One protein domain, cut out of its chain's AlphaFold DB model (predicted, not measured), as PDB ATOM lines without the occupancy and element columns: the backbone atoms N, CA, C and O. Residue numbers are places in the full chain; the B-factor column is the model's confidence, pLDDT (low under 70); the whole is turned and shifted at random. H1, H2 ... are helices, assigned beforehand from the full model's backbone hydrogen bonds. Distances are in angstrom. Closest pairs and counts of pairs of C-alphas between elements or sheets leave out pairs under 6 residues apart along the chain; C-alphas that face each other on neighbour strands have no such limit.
ATOM      1  N   TRP A  25     185.146 -26.637  27.262       55.09
ATOM      2  CA  TRP A  25     183.833 -26.122  26.851       55.09
ATOM      3  C   TRP A  25     183.908 -25.035  25.766       55.09
ATOM      4  O   TRP A  25     183.057 -24.995  24.880       55.09
ATOM      5  N   ILE A  26     184.976 -24.233  25.745       55.69
ATOM      6  CA  ILE A  26     185.224 -23.224  24.697       55.69
ATOM      7  C   ILE A  26     185.769 -23.806  23.394       55.69
ATOM      8  O   ILE A  26     185.604 -23.220  22.324       55.69
ATOM      9  N   GLY A  27     186.369 -24.995  23.457       57.31
ATOM     10  CA  GLY A  27     186.714 -25.757  22.261       57.31
ATOM     11  C   GLY A  27     185.487 -26.358  21.571       57.31
ATOM     12  O   GLY A  27     185.530 -26.603  20.363       57.31
ATOM     13  N   SER A  28     184.395 -26.571  22.316       67.25
ATOM     14  CA  SER A  28     183.164 -27.177  21.805       67.25
ATOM     15  C   SER A  28     182.453 -26.270  20.790       67.25
ATOM     16  O   SER A  28     182.501 -25.041  20.881       67.25
ATOM     17  N   LYS A  29     181.750 -26.877  19.820       70.62
ATOM     18  CA  LYS A  29     180.930 -26.134  18.843       70.62
ATOM     19  C   LYS A  29     179.934 -25.195  19.533       70.62
ATOM     20  O   LYS A  29     179.748 -24.077  19.072       70.62
ATOM     21  N   VAL A  30     179.342 -25.632  20.645       73.88
ATOM     22  CA  VAL A  30     178.318 -24.877  21.383       73.88
ATOM     23  C   VAL A  30     178.909 -23.630  22.041       73.88
ATOM     24  O   VAL A  30     178.363 -22.543  21.877       73.88
ATOM     25  N   GLY A  31     180.057 -23.756  22.716       75.94
ATOM     26  CA  GLY A  31     180.728 -22.618  23.355       75.94
ATOM     27  C   GLY A  31     181.130 -21.536  22.350       75.94
ATOM     28  O   GLY A  31     180.901 -20.355  22.591       75.94
ATOM     29  N   LYS A  32     181.648 -21.937  21.181       78.19
ATOM     30  CA  LYS A  32     181.974 -20.997  20.095       78.19
ATOM     31  C   LYS A  32     180.741 -20.268  19.573       78.19
ATOM     32  O   LYS A  32     180.790 -19.053  19.433       78.19
ATOM     33  N   VAL A  33     179.639 -20.985  19.336       83.50
ATOM     34  CA  VAL A  33     178.382 -20.378  18.867       83.50
ATOM     35  C   VAL A  33     177.847 -19.368  19.881       83.50
ATOM     36  O   VAL A  33     177.510 -18.258  19.488       83.50
ATOM     37  N   LEU A  34     177.831 -19.697  21.177       83.75
ATOM     38  CA  LEU A  34     177.375 -18.767  22.221       83.75
ATOM     39  C   LEU A  34     178.211 -17.483  22.264       83.75
ATOM     40  O   LEU A  34     177.659 -16.386  22.334       83.75
ATOM     41  N   VAL A  35     179.537 -17.612  22.174       85.88
ATOM     42  CA  VAL A  35     180.442 -16.456  22.135       85.88
ATOM     43  C   VAL A  35     180.213 -15.617  20.874       85.88
ATOM     44  O   VAL A  35     180.139 -14.394  20.961       85.88
ATOM     45  N   SER A  36     180.047 -16.248  19.711       87.94
ATOM     46  CA  SER A  36     179.731 -15.542  18.464       87.94
ATOM     47  C   SER A  36     178.389 -14.809  18.529       87.94
ATOM     48  O   SER A  36     178.306 -13.673  18.072       87.94
ATOM     49  N   VAL A  37     177.359 -15.410  19.134       90.19
ATOM     50  CA  VAL A  37     176.056 -14.757  19.346       90.19
ATOM     51  C   VAL A  37     176.208 -13.525  20.236       90.19
ATOM     52  O   VAL A  37     175.692 -12.467  19.885       90.19
ATOM     53  N   LEU A  38     176.964 -13.618  21.336       87.38
ATOM     54  CA  LEU A  38     177.257 -12.461  22.190       87.38
ATOM     55  C   LEU A  38     177.948 -11.336  21.412       87.38
ATOM     56  O   LEU A  38     177.556 -10.181  21.548       87.38
ATOM     57  N   ILE A  39     178.930 -11.663  20.569       89.50
ATOM     58  CA  ILE A  39     179.617 -10.669  19.728       89.50
ATOM     59  C   ILE A  39     178.638 -10.007  18.753       89.50
ATOM     60  O   ILE A  39     178.671  -8.790  18.618       89.50
ATOM     61  N   ILE A  40     177.751 -10.772  18.106       91.12
ATOM     62  CA  ILE A  40     176.740 -10.226  17.185       91.12
ATOM     63  C   ILE A  40     175.793  -9.276  17.918       91.12
ATOM     64  O   ILE A  40     175.507  -8.197  17.406       91.12
ATOM     65  N   VAL A  41     175.337  -9.643  19.119       88.81
ATOM     66  CA  VAL A  41     174.485  -8.771  19.940       88.81
ATOM     67  C   VAL A  41     175.227  -7.481  20.282       88.81
ATOM     68  O   VAL A  41     174.697  -6.403  20.037       88.81
ATOM     69  N   MET A  42     176.462  -7.574  20.784       88.19
ATOM     70  CA  MET A  42     177.270  -6.395  21.120       88.19
ATOM     71  C   MET A  42     177.524  -5.508  19.898       88.19
ATOM     72  O   MET A  42     177.340  -4.300  19.983       88.19
ATOM     73  N   ALA A  43     177.881  -6.094  18.753       87.44
ATOM     74  CA  ALA A  43     178.076  -5.364  17.505       87.44
ATOM     75  C   ALA A  43     176.780  -4.692  17.027       87.44
ATOM     76  O   ALA A  43     176.816  -3.553  16.575       87.44
ATOM     77  N   GLY A  44     175.635  -5.362  17.182       86.38
ATOM     78  CA  GLY A  44     174.320  -4.790  16.904       86.38
ATOM     79  C   GLY A  44     174.008  -3.582  17.788       86.38
ATOM     80  O   GLY A  44     173.506  -2.580  17.288       86.38
ATOM     81  N   LEU A  45     174.369  -3.631  19.074       82.94
ATOM     82  CA  LEU A  45     174.241  -2.476  19.969       82.94
ATOM     83  C   LEU A  45     175.109  -1.298  19.496       82.94
ATOM     84  O   LEU A  45     174.636  -0.169  19.509       82.94
ATOM     85  N   MET A  46     176.323  -1.549  18.989       83.19
ATOM     86  CA  MET A  46     177.226  -0.501  18.476       83.19
ATOM     87  C   MET A  46     176.716   0.206  17.207       83.19
ATOM     88  O   MET A  46     177.260   1.253  16.853       83.19
ATOM     89  N   ILE A  47     175.701  -0.338  16.521       80.25
ATOM     90  CA  ILE A  47     175.070   0.311  15.356       80.25
ATOM     91  C   ILE A  47     174.293   1.556  15.786       80.25
ATOM     92  O   ILE A  47     174.201   2.505  15.012       80.25
ATOM     93  N   LEU A  48     173.747   1.572  17.004       74.19
ATOM     94  CA  LEU A  48     173.140   2.772  17.565       74.19
ATOM     95  C   LEU A  48     174.268   3.744  17.936       74.19
ATOM     96  O   LEU A  48     175.033   3.460  18.864       74.19
ATOM     97  N   PRO A  49     174.395   4.898  17.254       66.56
ATOM     98  CA  PRO A  49     175.336   5.909  17.677       66.56
ATOM     99  C   PRO A  49     174.704   6.551  18.909       66.56
ATOM    100  O   PRO A  49     173.929   7.482  18.781       66.56
ATOM    101  N   ILE A  50     174.959   6.014  20.100       71.00
ATOM    102  CA  ILE A  50     174.684   6.693  21.368       71.00
ATOM    103  C   ILE A  50     176.060   6.987  21.980       71.00
ATOM    104  O   ILE A  50     176.839   6.049  22.214       71.00
ATOM    105  N   PRO A  51     176.420   8.262  22.215       62.03
ATOM    106  CA  PRO A  51     177.757   8.621  22.654       62.03
ATOM    107  C   PRO A  51     177.978   8.034  24.052       62.03
ATOM    108  O   PRO A  51     177.028   7.829  24.803       62.03
ATOM    109  N   LEU A  52     179.223   7.702  24.398       67.19
ATOM    110  CA  LEU A  52     179.619   7.016  25.645       67.19
ATOM    111  C   LEU A  52     179.179   5.547  25.774       67.19
ATOM    112  O   LEU A  52     179.926   4.751  26.341       67.19
ATOM    113  N   THR A  53     178.028   5.146  25.231       75.94
ATOM    114  CA  THR A  53     177.561   3.754  25.372       75.94
ATOM    115  C   THR A  53     178.324   2.779  24.485       75.94
ATOM    116  O   THR A  53     178.502   1.643  24.895       75.94
ATOM    117  N   ASN A  54     178.829   3.197  23.317       82.62
ATOM    118  CA  ASN A  54     179.540   2.335  22.359       82.62
ATOM    119  C   ASN A  54     180.858   1.748  22.929       82.62
ATOM    120  O   ASN A  54     181.246   0.613  22.642       82.62
ATOM    121  N   THR A  55     181.506   2.471  23.845       83.38
ATOM    122  CA  THR A  55     182.730   2.014  24.521       83.38
ATOM    123  C   THR A  55     182.489   0.776  25.394       83.38
ATOM    124  O   THR A  55     183.383  -0.060  25.537       83.38
ATOM    125  N   PHE A  56     181.283   0.611  25.951       86.81
ATOM    126  CA  PHE A  56     180.949  -0.538  26.797       86.81
ATOM    127  C   PHE A  56     180.883  -1.858  26.002       86.81
ATOM    128  O   PHE A  56     181.638  -2.771  26.344       86.81
ATOM    129  N   PRO A  57     180.081  -1.987  24.924       86.56
ATOM    130  CA  PRO A  57     180.123  -3.144  24.034       86.56
ATOM    131  C   PRO A  57     181.516  -3.398  23.450       86.56
ATOM    132  O   PRO A  57     181.938  -4.552  23.402       86.56
ATOM    133  N   ALA A  58     182.267  -2.348  23.081       88.50
ATOM    134  CA  ALA A  58     183.640  -2.499  22.593       88.50
ATOM    135  C   ALA A  58     184.546  -3.193  23.626       88.50
ATOM    136  O   ALA A  58     185.257  -4.140  23.288       88.50
ATOM    137  N   MET A  59     184.489  -2.766  24.894       89.75
ATOM    138  CA  MET A  59     185.241  -3.400  25.983       89.75
ATOM    139  C   MET A  59     184.820  -4.855  26.204       89.75
ATOM    140  O   MET A  59     185.678  -5.711  26.412       89.75
ATOM    141  N   VAL A  60     183.521  -5.160  26.118       90.00
ATOM    142  CA  VAL A  60     183.022  -6.539  26.237       90.00
ATOM    143  C   VAL A  60     183.577  -7.413  25.110       90.00
ATOM    144  O   VAL A  60     184.131  -8.475  25.390       90.00
ATOM    145  N   ILE A  61     183.495  -6.965  23.851       91.19
ATOM    146  CA  ILE A  61     184.041  -7.695  22.692       91.19
ATOM    147  C   ILE A  61     185.554  -7.902  22.847       91.19
ATOM    148  O   ILE A  61     186.062  -8.997  22.592       91.19
ATOM    149  N   PHE A  62     186.275  -6.881  23.312       91.19
ATOM    150  CA  PHE A  62     187.708  -6.976  23.574       91.19
ATOM    151  C   PHE A  62     188.030  -8.034  24.641       91.19
ATOM    152  O   PHE A  62     188.904  -8.879  24.438       91.19
ATOM    153  N   MET A  63     187.280  -8.051  25.746       88.81
ATOM    154  CA  MET A  63     187.471  -9.011  26.837       88.81
ATOM    155  C   MET A  63     187.145 -10.449  26.406       88.81
ATOM    156  O   MET A  63     187.884 -11.378  26.742       88.81
ATOM    157  N   ILE A  64     186.127 -10.626  25.551       88.56
ATOM    158  CA  ILE A  64     185.840 -11.900  24.874       88.56
ATOM    159  C   ILE A  64     187.050 -12.351  24.038       88.56
ATOM    160  O   ILE A  64     187.457 -13.512  24.124       88.56
ATOM    161  N   GLY A  65     187.650 -11.451  23.253       87.56
ATOM    162  CA  GLY A  65     188.838 -11.740  22.438       87.56
ATOM    163  C   GLY A  65     190.051 -12.178  23.268       87.56
ATOM    164  O   GLY A  65     190.737 -13.144  22.911       87.56
ATOM    165  N   ILE A  66     190.276 -11.533  24.417       87.00
ATOM    166  CA  ILE A  66     191.310 -11.940  25.382       87.00
ATOM    167  C   ILE A  66     191.018 -13.341  25.924       87.00
ATOM    168  O   ILE A  66     191.905 -14.200  25.912       87.00
ATOM    169  N   GLY A  67     189.778 -13.604  26.344       83.62
ATOM    170  CA  GLY A  67     189.383 -14.908  26.876       83.62
ATOM    171  C   GLY A  67     189.539 -16.046  25.863       83.62
ATOM    172  O   GLY A  67     189.996 -17.137  26.212       83.62
ATOM    173  N   LEU A  68     189.255 -15.776  24.584       82.25
ATOM    174  CA  LEU A  68     189.495 -16.725  23.492       82.25
ATOM    175  C   LEU A  68     190.992 -16.994  23.286       82.25
ATOM    176  O   LEU A  68     191.385 -18.148  23.102       82.25
ATOM    177  N   THR A  69     191.825 -15.952  23.356       81.19
ATOM    178  CA  THR A  69     193.283 -16.048  23.165       81.19
ATOM    179  C   THR A  69     193.949 -16.855  24.277       81.19
ATOM    180  O   THR A  69     194.778 -17.722  24.005       81.19
ATOM    181  N   GLN A  70     193.552 -16.623  25.530       77.50
ATOM    182  CA  GLN A  70     194.104 -17.329  26.692       77.50
ATOM    183  C   GLN A  70     193.560 -18.760  26.845       77.50
ATOM    184  O   GLN A  70     194.055 -19.516  27.679       77.50
ATOM    185  N   ARG A  71     192.560 -19.153  26.036       71.06
ATOM    186  CA  ARG A  71     191.778 -20.394  26.205       71.06
ATOM    187  C   ARG A  71     191.235 -20.543  27.632       71.06
ATOM    188  O   ARG A  71     191.062 -21.663  28.120       71.06
ATOM    189  N   ASP A  72     190.970 -19.414  28.284       73.31
ATOM    190  CA  ASP A  72     190.492 -19.359  29.655       73.31
ATOM    191  C   ASP A  72     188.975 -19.150  29.658       73.31
ATOM    192  O   ASP A  72     188.450 -18.093  29.296       73.31
ATOM    193  N   GLY A  73     188.252 -20.193  30.058       70.56
ATOM    194  CA  GLY A  73     186.800 -20.142  30.170       70.56
ATOM    195  C   GLY A  73     186.288 -19.211  31.257       70.56
ATOM    196  O   GLY A  73     185.172 -18.714  31.113       70.56
ATOM    197  N   LEU A  74     187.086 -18.908  32.284       76.44
ATOM    198  CA  LEU A  74     186.696 -17.936  33.306       76.44
ATOM    199  C   LEU A  74     186.586 -16.528  32.725       76.44
ATOM    200  O   LEU A  74     185.588 -15.850  32.965       76.44
ATOM    201  N   VAL A  75     187.560 -16.116  31.910       80.44
ATOM    202  CA  VAL A  75     187.549 -14.795  31.266       80.44
ATOM    203  C   VAL A  75     186.337 -14.657  30.348       80.44
ATOM    204  O   VAL A  75     185.687 -13.613  30.336       80.44
ATOM    205  N   ILE A  76     185.966 -15.715  29.625       82.12
ATOM    206  CA  ILE A  76     184.788 -15.695  28.745       82.12
ATOM    207  C   ILE A  76     183.482 -15.624  29.541       82.12
ATOM    208  O   ILE A  76     182.592 -14.869  29.158       82.12
ATOM    209  N   ILE A  77     183.367 -16.345  30.660       84.06
ATOM    210  CA  ILE A  77     182.196 -16.240  31.546       84.06
ATOM    211  C   ILE A  77     182.089 -14.821  32.112       84.06
ATOM    212  O   ILE A  77     181.015 -14.223  32.066       84.06
ATOM    213  N   LEU A  78     183.201 -14.253  32.583       86.69
ATOM    214  CA  LEU A  78     183.235 -12.883  33.091       86.69
ATOM    215  C   LEU A  78     182.834 -11.874  32.006       86.69
ATOM    216  O   LEU A  78     182.054 -10.959  32.260       86.69
ATOM    217  N   SER A  79     183.308 -12.087  30.780       86.69
ATOM    218  CA  SER A  79     182.946 -11.267  29.623       86.69
ATOM    219  C   SER A  79     181.463 -11.397  29.269       86.69
ATOM    220  O   SER A  79     180.830 -10.405  28.925       86.69
ATOM    221  N   ALA A  80     180.877 -12.590  29.389       86.69
ATOM    222  CA  ALA A  80     179.449 -12.804  29.167       86.69
ATOM    223  C   ALA A  80     178.590 -12.084  30.221       86.69
ATOM    224  O   ALA A  80     177.582 -11.473  29.872       86.69
ATOM    225  N   ILE A  81     179.006 -12.102  31.493       89.94
ATOM    226  CA  ILE A  81     178.349 -11.343  32.572       89.94
ATOM    227  C   ILE A  81     178.436  -9.837  32.292       89.94
ATOM    228  O   ILE A  81     177.427  -9.136  32.362       89.94
ATOM    229  N   ALA A  82     179.618  -9.345  31.908       89.12
ATOM    230  CA  ALA A  82     179.798  -7.953  31.500       89.12
ATOM    231  C   ALA A  82     178.939  -7.595  30.272       89.12
ATOM    232  O   ALA A  82     178.381  -6.503  30.203       89.12
ATOM    233  N   GLY A  83     178.766  -8.533  29.336       88.69
ATOM    234  CA  GLY A  83     177.865  -8.391  28.196       88.69
ATOM    235  C   GLY A  83     176.407  -8.218  28.612       88.69
ATOM    236  O   GLY A  83     175.750  -7.297  28.137       88.69
ATOM    237  N   TRP A  84     175.904  -9.025  29.547       88.81
ATOM    238  CA  TRP A  84     174.554  -8.834  30.095       88.81
ATOM    239  C   TRP A  84     174.376  -7.466  30.752       88.81
ATOM    240  O   TRP A  84     173.339  -6.827  30.571       88.81
ATOM    241  N   PHE A  85     175.397  -6.984  31.460       88.38
ATOM    242  CA  PHE A  85     175.384  -5.635  32.020       88.38
ATOM    243  C   PHE A  85     175.328  -4.561  30.922       88.38
ATOM    244  O   PHE A  85     174.530  -3.632  31.018       88.38
ATOM    245  N   ALA A  86     176.095  -4.717  29.838       86.88
ATOM    246  CA  ALA A  86     176.041  -3.809  28.691       86.88
ATOM    247  C   ALA A  86     174.651  -3.786  28.028       86.88
ATOM    248  O   ALA A  86     174.151  -2.706  27.708       86.88
ATOM    249  N   VAL A  87     173.990  -4.944  27.889       87.19
ATOM    250  CA  VAL A  87     172.597  -5.021  27.405       87.19
ATOM    251  C   VAL A  87     171.650  -4.266  28.341       87.19
ATOM    252  O   VAL A  87     170.808  -3.510  27.864       87.19
ATOM    253  N   ALA A  88     171.790  -4.430  29.660       88.44
ATOM    254  CA  ALA A  88     170.946  -3.741  30.637       88.44
ATOM    255  C   ALA A  88     171.116  -2.213  30.579       88.44
ATOM    256  O   ALA A  88     170.125  -1.483  30.603       88.44
ATOM    257  N   VAL A  89     172.354  -1.729  30.434       85.56
ATOM    258  CA  VAL A  89     172.645  -0.299  30.241       85.56
ATOM    259  C   VAL A  89     172.000   0.218  28.953       85.56
ATOM    260  O   VAL A  89     171.362   1.269  28.974       85.56
ATOM    261  N   TYR A  90     172.093  -0.533  27.852       83.88
ATOM    262  CA  TYR A  90     171.428  -0.175  26.594       83.88
ATOM    263  C   TYR A  90     169.903  -0.155  26.721       83.88
ATOM    264  O   TYR A  90     169.260   0.775  26.241       83.88
ATOM    265  N   ALA A  91     169.313  -1.139  27.400       85.94
ATOM    266  CA  ALA A  91     167.876  -1.179  27.643       85.94
ATOM    267  C   ALA A  91     167.409   0.026  28.475       85.94
ATOM    268  O   ALA A  91     166.393   0.639  28.149       85.94
ATOM    269  N   ALA A  92     168.173   0.411  29.501       85.12
ATOM    270  CA  ALA A  92     167.903   1.610  30.289       85.12
ATOM    271  C   ALA A  92     168.023   2.893  29.449       85.12
ATOM    272  O   ALA A  92     167.177   3.778  29.569       85.12
ATOM    273  N   ALA A  93     169.022   2.979  28.564       81.12
ATOM    274  CA  ALA A  93     169.175   4.104  27.644       81.12
ATOM    275  C   ALA A  93     167.979   4.219  26.682       81.12
ATOM    276  O   ALA A  93     167.413   5.299  26.532       81.12
ATOM    277  N   ILE A  94     167.535   3.102  26.094       81.44
ATOM    278  CA  ILE A  94     166.345   3.056  25.227       81.44
ATOM    279  C   ILE A  94     165.087   3.465  26.004       81.44
ATOM    280  O   ILE A  94     164.269   4.230  25.497       81.44
ATOM    281  N   TYR A  95     164.935   2.992  27.243       85.00
ATOM    282  CA  TYR A  95     163.806   3.357  28.097       85.00
ATOM    283  C   TYR A  95     163.788   4.858  28.423       85.00
ATOM    284  O   TYR A  95     162.735   5.493  28.341       85.00
ATOM    285  N   ALA A  96     164.948   5.443  28.737       82.19
ATOM    286  CA  ALA A  96     165.080   6.877  28.977       82.19
ATOM    287  C   ALA A  96     164.693   7.695  27.735       82.19
ATOM    288  O   ALA A  96     163.927   8.649  27.848       82.19
ATOM    289  N   VAL A  97     165.146   7.274  26.551       76.69
ATOM    290  CA  VAL A  97     164.780   7.883  25.261       76.69
ATOM    291  C   VAL A  97     163.270   7.821  25.017       76.69
ATOM    292  O   VAL A  97     162.662   8.825  24.648       76.69
ATOM    293  N   TYR A  98     162.641   6.671  25.268       81.56
ATOM    294  CA  TYR A  98     161.196   6.509  25.097       81.56
ATOM    295  C   TYR A  98     160.394   7.450  26.009       81.56
ATOM    296  O   TYR A  98     159.412   8.046  25.572       81.56
ATOM    297  N   TYR A  99     160.826   7.611  27.263       81.44
ATOM    298  CA  TYR A  99     160.146   8.470  28.233       81.44
ATOM    299  C   TYR A  99     160.399   9.969  27.988       81.44
ATOM    300  O   TYR A  99     159.538  10.794  28.286       81.44
ATOM    301  N   LEU A 100     161.563  10.327  27.432       75.69
ATOM    302  CA  LEU A 100     161.940  11.711  27.118       75.69
ATOM    303  C   LEU A 100     161.393  12.215  25.770       75.69
ATOM    304  O   LEU A 100     161.441  13.419  25.541       75.69
ATOM    305  N   GLY A 101     160.836  11.329  24.930       62.81
ATOM    306  CA  GLY A 101     159.769  11.546  23.932       62.81
ATOM    307  C   GLY A 101     159.987  12.545  22.780       62.81
ATOM    308  O   GLY A 101     159.655  12.236  21.639       62.81
ATOM    309  N   THR A 102     160.523  13.735  23.040       59.81
ATOM    310  CA  THR A 102     160.603  14.861  22.094       59.81
ATOM    311  C   THR A 102     162.031  15.339  21.842       59.81
ATOM    312  O   THR A 102     162.319  15.777  20.737       59.81
ATOM    313  N   THR A 103     162.945  15.205  22.808       61.38
ATOM    314  CA  THR A 103     164.338  15.684  22.667       61.38
ATOM    315  C   THR A 103     165.231  14.677  21.930       61.38
ATOM    316  O   THR A 103     166.128  15.049  21.178       61.38
ATOM    317  N   SER A 104     164.951  13.380  22.068       58.88
ATOM    318  CA  SER A 104     165.828  12.319  21.559       58.88
ATOM    319  C   SER A 104     165.813  12.158  20.036       58.88
ATOM    320  O   SER A 104     166.787  11.679  19.464       58.88
ATOM    321  N   PHE A 105     164.738  12.559  19.348       63.00
ATOM    322  CA  PHE A 105     164.715  12.549  17.879       63.00
ATOM    323  C   PHE A 105     165.624  13.629  17.283       63.00
ATOM    324  O   PHE A 105     166.234  13.398  16.235       63.00
ATOM    325  N   ASP A 106     165.734  14.776  17.955       65.00
ATOM    326  CA  ASP A 106     166.637  15.854  17.557       65.00
ATOM    327  C   ASP A 106     168.089  15.496  17.889       65.00
ATOM    328  O   ASP A 106     168.962  15.674  17.041       65.00
ATOM    329  N   GLU A 107     168.337  14.855  19.034       67.38
ATOM    330  CA  GLU A 107     169.656  14.311  19.378       67.38
ATOM    331  C   GLU A 107     170.104  13.229  18.389       67.38
ATOM    332  O   GLU A 107     171.213  13.309  17.880       67.38
ATOM    333  N   ILE A 108     169.253  12.262  18.022       66.06
ATOM    334  CA  ILE A 108     169.604  11.241  17.015       66.06
ATOM    335  C   ILE A 108     169.944  11.897  15.665       66.06
ATOM    336  O   ILE A 108     170.882  11.469  14.991       66.06
ATOM    337  N   LYS A 109     169.223  12.956  15.269       65.06
ATOM    338  CA  LYS A 109     169.531  13.719  14.048       65.06
ATOM    339  C   LYS A 109     170.850  14.483  14.147       65.06
ATOM    340  O   LYS A 109     171.627  14.445  13.193       65.06
ATOM    341  N   GLU A 110     171.122  15.156  15.264       70.31
ATOM    342  CA  GLU A 110     172.413  15.815  15.500       70.31
ATOM    343  C   GLU A 110     173.561  14.808  15.540       70.31
ATOM    344  O   GLU A 110     174.624  15.054  14.975       70.31
ATOM    345  N   MET A 111     173.328  13.640  16.127       64.62
ATOM    346  CA  MET A 111     174.285  12.549  16.169       64.62
ATOM    347  C   MET A 111     174.598  12.008  14.781       64.62
ATOM    348  O   MET A 111     175.768  11.866  14.453       64.62
ATOM    349  N   ILE A 112     173.600  11.768  13.929       66.19
ATOM    350  CA  ILE A 112     173.846  11.375  12.531       66.19
ATOM    351  C   ILE A 112     174.660  12.456  11.805       66.19
ATOM    352  O   ILE A 112     175.571  12.134  11.044       66.19
ATOM    353  N   LYS A 113     174.374  13.735  12.073       65.50
ATOM    354  CA  LYS A 113     175.081  14.871  11.472       65.50
ATOM    355  C   LYS A 113     176.523  15.024  11.971       65.50
ATOM    356  O   LYS A 113     177.368  15.466  11.212       65.50
ATOM    357  N   PHE A 114     176.821  14.642  13.211       66.88
ATOM    358  CA  PHE A 114     178.187  14.628  13.746       66.88
ATOM    359  C   PHE A 114     179.097  13.617  13.025       66.88
ATOM    360  O   PHE A 114     180.307  13.818  12.958       66.88
ATOM    361  N   TRP A 115     178.531  12.533  12.484       61.19
ATOM    362  CA  TRP A 115     179.276  11.467  11.802       61.19
ATOM    363  C   TRP A 115     179.471  11.685  10.289       61.19
ATOM    364  O   TRP A 115     180.120  10.851   9.655       61.19
ATOM    365  N   ASN A 116     178.926  12.763   9.713       53.66
ATOM    366  CA  ASN A 116     179.023  13.092   8.285       53.66
ATOM    367  C   ASN A 116     179.682  14.452   8.056       53.66
ATOM    368  O   ASN A 116     180.721  14.488   7.367       53.66
TER     369      ASN A 116
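Overview. This is residues 25 to 116 of the 116 residues of an uncharacterized protein of Bacteroidetes bacterium (UniProt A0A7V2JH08). Three helices, H1, H2 and H3, run up and down in a bundle; H3, the longest, runs on past the others, and H4 turns off steeply beyond its end, making a corner. The printed part has 92 residues with four named helices, H1 to H4 in order, and no named strand: all helix. It is loose, radius of gyration of the C-alphas 15.6 A, and elongated, spanning 48 by 28 by 18 A.

Along the chain. Find C-alpha 29 at (180.930, -26.134, 18.843); H1 runs from there to residue 46, 25.9 A. H2 is residues 55 to 70, 22.5 A, and H3 residues 73 to 100, 40.5 A. H4, residues 104 to 114, 14.8 A, ends at C-alpha 114, (178.187, 14.628, 13.746).

Arrangement. H1 and H2, a hairpin, touch at C-alphas 42 and 57, their closest, 5.2 A, at a shallow tilt of 22 degrees. H2 and H3, also a hairpin, touch, closest at C-alphas 67 and 75, 4.8 A. H1 touches H3, closest at C-alphas 38 and 83, 7.3 A. H4 is close to H3 but not clearly touching, at a steep tilt of 63 degrees, and apart from H1 and H2. In all four helices every O i to N i+4 pair is within hydrogen-bond range.

Size, cuts and confidence. The printed part has no cut, and no link is long. Look for low pLDDT, under 70, at residues 25 to 28, 49, 51 to 52, 101 to 109 and 111 to 116.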